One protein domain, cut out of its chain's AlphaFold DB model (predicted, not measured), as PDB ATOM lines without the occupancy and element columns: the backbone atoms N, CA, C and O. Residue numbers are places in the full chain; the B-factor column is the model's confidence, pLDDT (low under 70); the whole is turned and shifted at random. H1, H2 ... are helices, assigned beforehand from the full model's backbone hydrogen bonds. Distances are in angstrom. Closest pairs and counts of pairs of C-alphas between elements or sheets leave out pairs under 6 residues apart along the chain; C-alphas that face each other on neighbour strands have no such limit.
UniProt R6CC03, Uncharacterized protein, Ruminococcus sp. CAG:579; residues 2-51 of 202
ATOM      1  N   GLU A   2     -35.253  29.078   8.446       84.75
ATOM      2  CA  GLU A   2     -35.398  29.220   6.977       84.75
ATOM      3  C   GLU A   2     -36.860  29.376   6.523       84.75
ATOM      4  O   GLU A   2     -37.166  30.289   5.766       84.75
ATOM      5  N   LEU A   3     -37.777  28.582   7.089       86.25
ATOM      6  CA  LEU A   3     -39.221  28.697   6.849       86.25
ATOM      7  C   LEU A   3     -39.765  30.119   7.108       86.25
ATOM      8  O   LEU A   3     -40.416  30.703   6.252       86.25
ATOM      9  N   ALA A   4     -39.466  30.693   8.279       88.44
ATOM     10  CA  ALA A   4     -39.915  32.042   8.633       88.44
ATOM     11  C   ALA A   4     -39.247  33.120   7.769       88.44
ATOM     12  O   ALA A   4     -39.860  34.138   7.478       88.44
ATOM     13  N   GLN A   5     -38.000  32.904   7.348       89.56
ATOM     14  CA  GLN A   5     -37.298  33.836   6.471       89.56
ATOM     15  C   GLN A   5     -37.909  33.854   5.069       89.56
ATOM     16  O   GLN A   5     -38.116  34.936   4.527       89.56
ATOM     17  N   ASN A   6     -38.213  32.685   4.499       87.00
ATOM     18  CA  ASN A   6     -38.874  32.581   3.199       87.00
ATOM     19  C   ASN A   6     -40.250  33.248   3.231       87.00
ATOM     20  O   ASN A   6     -40.530  34.076   2.369       87.00
ATOM     21  N   HIS A   7     -41.019  32.992   4.294       88.75
ATOM     22  CA  HIS A   7     -42.308  33.632   4.512       88.75
ATOM     23  C   HIS A   7     -42.215  35.160   4.548       88.75
ATOM     24  O   HIS A   7     -42.912  35.846   3.812       88.75
ATOM     25  N   LEU A   8     -41.294  35.717   5.338       90.69
ATOM     26  CA  LEU A   8     -41.115  37.170   5.414       90.69
ATOM     27  C   LEU A   8     -40.690  37.779   4.072       90.69
ATOM     28  O   LEU A   8     -41.199  38.829   3.690       90.69
ATOM     29  N   ILE A   9     -39.783  37.123   3.344       87.75
ATOM     30  CA  ILE A   9     -39.375  37.574   2.005       87.75
ATOM     31  C   ILE A   9     -40.577  37.591   1.061       87.75
ATOM     32  O   ILE A   9     -40.735  38.531   0.283       87.75
ATOM     33  N   TYR A  10     -41.422  36.566   1.139       82.25
ATOM     34  CA  TYR A  10     -42.623  36.457   0.330       82.25
ATOM     35  C   TYR A  10     -43.650  37.555   0.653       82.25
ATOM     36  O   TYR A  10     -44.206  38.159  -0.260       82.25
ATOM     37  N   GLU A  11     -43.809  37.905   1.932       87.12
ATOM     38  CA  GLU A  11     -44.615  39.047   2.398       87.12
ATOM     39  C   GLU A  11     -43.993  40.422   2.054       87.12
ATOM     40  O   GLU A  11     -44.548  41.472   2.381       87.12
ATOM     41  N   GLY A  12     -42.841  40.445   1.373       88.81
ATOM     42  CA  GLY A  12     -42.191  41.660   0.875       88.81
ATOM     43  C   GLY A  12     -41.126  42.251   1.799       88.81
ATOM     44  O   GLY A  12     -40.634  43.349   1.528       88.81
ATOM     45  N   VAL A  13     -40.730  41.548   2.864       92.12
ATOM     46  CA  VAL A  13     -39.640  41.988   3.744       92.12
ATOM     47  C   VAL A  13     -38.295  41.838   3.017       92.12
ATOM     48  O   VAL A  13     -37.978  40.751   2.521       92.12
ATOM     49  N   PRO A  14     -37.457  42.892   2.951       92.50
ATOM     50  CA  PRO A  14     -36.143  42.810   2.324       92.50
ATOM     51  C   PRO A  14     -35.288  41.689   2.923       92.50
ATOM     52  O   PRO A  14     -35.274  41.479   4.134       92.50
ATOM     53  N   ARG A  15     -34.522  40.986   2.083       88.25
ATOM     54  CA  ARG A  15     -33.768  39.782   2.485       88.25
ATOM     55  C   ARG A  15     -32.828  40.004   3.677       88.25
ATOM     56  O   ARG A  15     -32.670  39.095   4.495       88.25
ATOM     57  N   ASP A  16     -32.222  41.185   3.759       88.88
ATOM     58  CA  ASP A  16     -31.282  41.552   4.823       88.88
ATOM     59  C   ASP A  16     -31.983  41.726   6.182       88.88
ATOM     60  O   ASP A  16     -31.431  41.338   7.212       88.88
ATOM     61  N   GLU A  17     -33.227  42.217   6.181       91.00
ATOM     62  CA  GLU A  17     -34.074  42.378   7.373       91.00
ATOM     63  C   GLU A  17     -34.762  41.055   7.743       91.00
ATOM     64  O   GLU A  17     -34.735  40.628   8.901       91.00
ATOM     65  N   ALA A  18     -35.258  40.323   6.739       93.31
ATOM     66  CA  ALA A  18     -35.991  39.071   6.907       93.31
ATOM     67  C   ALA A  18     -35.208  38.018   7.700       93.31
ATOM     68  O   ALA A  18     -35.794  37.227   8.436       93.31
ATOM     69  N   ARG A  19     -33.874  37.992   7.580       90.25
ATOM     70  CA  ARG A  19     -33.041  37.054   8.345       90.25
ATOM     71  C   ARG A  19     -33.089  37.336   9.848       90.25
ATOM     72  O   ARG A  19     -33.170  36.391  10.635       90.25
ATOM     73  N   HIS A  20     -32.991  38.606  10.242       90.56
ATOM     74  CA  HIS A  20     -33.034  38.997  11.650       90.56
ATOM     75  C   HIS A  20     -34.430  38.746  12.228       90.56
ATOM     76  O   HIS A  20     -34.565  38.077  13.252       90.56
ATOM     77  N   ASP A  21     -35.464  39.168  11.509       92.31
ATOM     78  CA  ASP A  21     -36.850  39.026  11.944       92.31
ATOM     79  C   ASP A  21     -37.289  37.558  12.009       92.31
ATOM     80  O   ASP A  21     -37.934  37.147  12.972       92.31
ATOM     81  N   ALA A  22     -36.853  36.714  11.068       92.12
ATOM     82  CA  ALA A  22     -37.096  35.273  11.120       92.12
ATOM     83  C   ALA A  22     -36.453  34.610  12.343       92.12
ATOM     84  O   ALA A  22     -37.006  33.653  12.898       92.12
ATOM     85  N   MET A  23     -35.280  35.092  12.764       90.00
ATOM     86  CA  MET A  23     -34.628  34.623  13.984       90.00
ATOM     87  C   MET A  23     -35.448  35.015  15.214       90.00
ATOM     88  O   MET A  23     -35.696  34.160  16.061       90.00
ATOM     89  N   MET A  24     -35.940  36.255  15.274       91.19
ATOM     90  CA  MET A  24     -36.820  36.712  16.354       91.19
ATOM     91  C   MET A  24     -38.135  35.922  16.384       91.19
ATOM     92  O   MET A  24     -38.508  35.404  17.434       91.19
ATOM     93  N   LEU A  25     -38.789  35.719  15.238       89.44
ATOM     94  CA  LEU A  25     -39.982  34.872  15.138       89.44
ATOM     95  C   LEU A  25     -39.708  33.459  15.661       89.44
ATOM     96  O   LEU A  25     -40.468  32.954  16.477       89.44
ATOM     97  N   THR A  26     -38.592  32.843  15.252       88.62
ATOM     98  CA  THR A  26     -38.226  31.476  15.674       88.62
ATOM     99  C   THR A  26     -37.983  31.365  17.176       88.62
ATOM    100  O   THR A  26     -38.276  30.326  17.757       88.62
ATOM    101  N   LEU A  27     -37.450  32.408  17.812       88.81
ATOM    102  CA  LEU A  27     -37.126  32.385  19.239       88.81
ATOM    103  C   LEU A  27     -38.316  32.724  20.144       88.81
ATOM    104  O   LEU A  27     -38.340  32.274  21.288       88.81
ATOM    105  N   TYR A  28     -39.269  33.528  19.662       90.06
ATOM    106  CA  TYR A  28     -40.309  34.120  20.510       90.06
ATOM    107  C   TYR A  28     -41.745  33.702  20.164       90.06
ATOM    108  O   TYR A  28     -42.639  33.919  20.983       90.06
ATOM    109  N   CYS A  29     -42.000  33.103  18.997       90.00
ATOM    110  CA  CYS A  29     -43.326  32.582  18.661       90.00
ATOM    111  C   CYS A  29     -43.489  31.118  19.093       90.00
ATOM    112  O   CYS A  29     -42.545  30.335  19.060       90.00
ATOM    113  N   GLY A  30     -44.712  30.750  19.486       90.06
ATOM    114  CA  GLY A  30     -45.046  29.372  19.851       90.06
ATOM    115  C   GLY A  30     -45.276  28.470  18.637       90.06
ATOM    116  O   GLY A  30     -45.496  28.949  17.521       90.06
ATOM    117  N   ASP A  31     -45.313  27.162  18.883       87.75
ATOM    118  CA  ASP A  31     -45.430  26.122  17.850       87.75
ATOM    119  C   ASP A  31     -46.614  26.350  16.904       87.75
ATOM    120  O   ASP A  31     -46.482  26.209  15.691       87.75
ATOM    121  N   LYS A  32     -47.758  26.815  17.429       86.94
ATOM    122  CA  LYS A  32     -48.959  27.032  16.611       86.94
ATOM    123  C   LYS A  32     -48.776  28.095  15.527       86.94
ATOM    124  O   LYS A  32     -49.360  27.988  14.451       86.94
ATOM    125  N   THR A  33     -47.970  29.119  15.799       87.56
ATOM    126  CA  THR A  33     -47.622  30.130  14.797       87.56
ATOM    127  C   THR A  33     -46.785  29.503  13.688       87.56
ATOM    128  O   THR A  33     -47.055  29.744  12.516       87.56
ATOM    129  N   PHE A  34     -45.820  28.655  14.044       87.00
ATOM    130  CA  PHE A  34     -44.967  27.974  13.073       87.00
ATOM    131  C   PHE A  34     -45.711  26.939  12.237       87.00
ATOM    132  O   PHE A  34     -45.463  26.867  11.038       87.00
ATOM    133  N   GLU A  35     -46.662  26.208  12.820       85.44
ATOM    134  CA  GLU A  35     -47.561  25.324  12.067       85.44
ATOM    135  C   GLU A  35     -48.342  26.098  10.996       85.44
ATOM    136  O   GLU A  35     -48.450  25.649   9.856       85.44
ATOM    137  N   ASN A  36     -48.851  27.287  11.337       84.94
ATOM    138  CA  ASN A  36     -49.572  28.127  10.381       84.94
ATOM    139  C   ASN A  36     -48.650  28.677   9.284       84.94
ATOM    140  O   ASN A  36     -49.028  28.639   8.117       84.94
ATOM    141  N   ILE A  37     -47.446  29.150   9.631       87.19
ATOM    142  CA  ILE A  37     -46.456  29.599   8.634       87.19
ATOM    143  C   ILE A  37     -46.097  28.438   7.702       87.19
ATOM    144  O   ILE A  37     -46.062  28.613   6.490       87.19
ATOM    145  N   GLN A  38     -45.882  27.238   8.247       85.81
ATOM    146  CA  GLN A  38     -45.578  26.052   7.453       85.81
ATOM    147  C   GLN A  38     -46.699  25.722   6.467       85.81
ATOM    148  O   GLN A  38     -46.417  25.402   5.315       85.81
ATOM    149  N   LEU A  39     -47.955  25.825   6.901       82.94
ATOM    150  CA  LEU A  39     -49.113  25.600   6.042       82.94
ATOM    151  C   LEU A  39     -49.213  26.648   4.924       82.94
ATOM    152  O   LEU A  39     -49.458  26.278   3.780       82.94
ATOM    153  N   ILE A  40     -48.975  27.929   5.232       84.88
ATOM    154  CA  ILE A  40     -48.963  29.010   4.234       84.88
ATOM    155  C   ILE A  40     -47.866  28.759   3.195       84.88
ATOM    156  O   ILE A  40     -48.160  28.706   2.003       84.88
ATOM    157  N   GLU A  41     -46.625  28.543   3.635       85.94
ATOM    158  CA  GLU A  41     -45.489  28.294   2.740       85.94
ATOM    159  C   GLU A  41     -45.708  27.057   1.866       85.94
ATOM    160  O   GLU A  41     -45.386  27.065   0.678       85.94
ATOM    161  N   GLU A  42     -46.305  26.000   2.421       85.62
ATOM    162  CA  GLU A  42     -46.627  24.799   1.660       85.62
ATOM    163  C   GLU A  42     -47.690  25.079   0.590       85.62
ATOM    164  O   GLU A  42     -47.504  24.673  -0.557       85.62
ATOM    165  N   THR A  43     -48.756  25.829   0.893       85.38
ATOM    166  CA  THR A  43     -49.720  26.251  -0.135       85.38
ATOM    167  C   THR A  43     -49.047  27.107  -1.214       85.38
ATOM    168  O   THR A  43     -49.271  26.887  -2.410       85.38
ATOM    169  N   LEU A  44     -48.218  28.078  -0.831       84.56
ATOM    170  CA  LEU A  44     -47.509  28.934  -1.784       84.56
ATOM    171  C   LEU A  44     -46.618  28.109  -2.712       84.56
ATOM    172  O   LEU A  44     -46.662  28.286  -3.932       84.56
ATOM    173  N   ARG A  45     -45.902  27.131  -2.152       87.31
ATOM    174  CA  ARG A  45     -45.119  26.160  -2.913       87.31
ATOM    175  C   ARG A  45     -45.996  25.355  -3.868       87.31
ATOM    176  O   ARG A  45     -45.624  25.206  -5.027       87.31
ATOM    177  N   MET A  46     -47.159  24.858  -3.434       89.44
ATOM    178  CA  MET A  46     -48.087  24.154  -4.330       89.44
ATOM    179  C   MET A  46     -48.494  25.045  -5.511       89.44
ATOM    180  O   MET A  46     -48.424  24.613  -6.659       89.44
ATOM    181  N   LYS A  47     -48.875  26.303  -5.257       87.62
ATOM    182  CA  LYS A  47     -49.270  27.261  -6.306       87.62
ATOM    183  C   LYS A  47     -48.137  27.532  -7.302       87.62
ATOM    184  O   LYS A  47     -48.405  27.613  -8.502       87.62
ATOM    185  N   ASP A  48     -46.903  27.638  -6.817       87.12
ATOM    186  CA  ASP A  48     -45.712  27.859  -7.641       87.12
ATOM    187  C   ASP A  48     -45.334  26.627  -8.483       87.12
ATOM    188  O   ASP A  48     -45.082  26.741  -9.682       87.12
ATOM    189  N   VAL A  49     -45.399  25.426  -7.901       90.00
ATOM    190  CA  VAL A  49     -45.054  24.160  -8.576       90.00
ATOM    191  C   VAL A  49     -45.930  23.882  -9.797       90.00
ATOM    192  O   VAL A  49     -45.462  23.286 -10.767       90.00
ATOM    193  N   PHE A  50     -47.194  24.302  -9.766       90.75
ATOM    194  CA  PHE A  50     -48.110  24.145 -10.897       90.75
ATOM    195  C   PHE A  50     -48.225  25.407 -11.754       90.75
ATOM    196  O   PHE A  50     -49.137  25.490 -12.581       90.75
ATOM    197  N   SER A  51     -47.359  26.403 -11.550       86.69
ATOM    198  CA  SER A  51     -47.555  27.754 -12.079       86.69
ATOM    199  C   SER A  51     -47.610  27.839 -13.611       86.69
ATOM    200  O   SER A  51     -48.320  28.677 -14.175       86.69
TER     201      SER A  51
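What this domain is: This is residues 2 to 51 of the 202 residues of an uncharacterized protein of Ruminococcus sp. CAG:579 (UniProt R6CC03). The longest helix, H3, and H2 form the two sides of an open V, with short H1 set between them and packed on both; the far end of H3, residues 45 to 49, sticks out with residues 50 and 51. The printed part has 50 residues with three named helices, H1, H2, H3 along the chain, and no named strand; its class is all helix. It is compact, with a radius of gyration of the C-alphas of 11.2 A, and flat, spanning 33 by 25 by 13 A.

Where its parts are: Find C-alpha 31 at (-45.430, 26.122, 17.850); from there H3 runs 26.5 A to C-alpha 49 at (-45.054, 24.160, -8.576). H2 is residues 15 to 28, 20.0 A long. H1, residues 2 to 10, begins at (-35.398, 29.220, 6.977) and is 12.2 A long.

How they stand to each other: H3 touches H1 with residues 34 to 41 alone, the closest C-alphas being those of Glu 41 and His 7, 6.5 A apart; they run the same way at a steep tilt of 60 degrees. H1 touches H2 at a steep tilt of 50 degrees, opposite ways, closest at the C-alphas of Gln 5 and Ala 22, 4.9 A. H2 and H3 are only just apart, their closest C-alphas at 8.0 A. Every O i to N i+4 pair is within hydrogen-bond range in H1 and H3; in H2, 9 of 10 are.

The domain as a whole: The farthest C-alphas, Tyr 28 and Ser 51, are 34.0 A apart. The printed part has no cut, both links are tight, and no printed residue is under 70 in pLDDT.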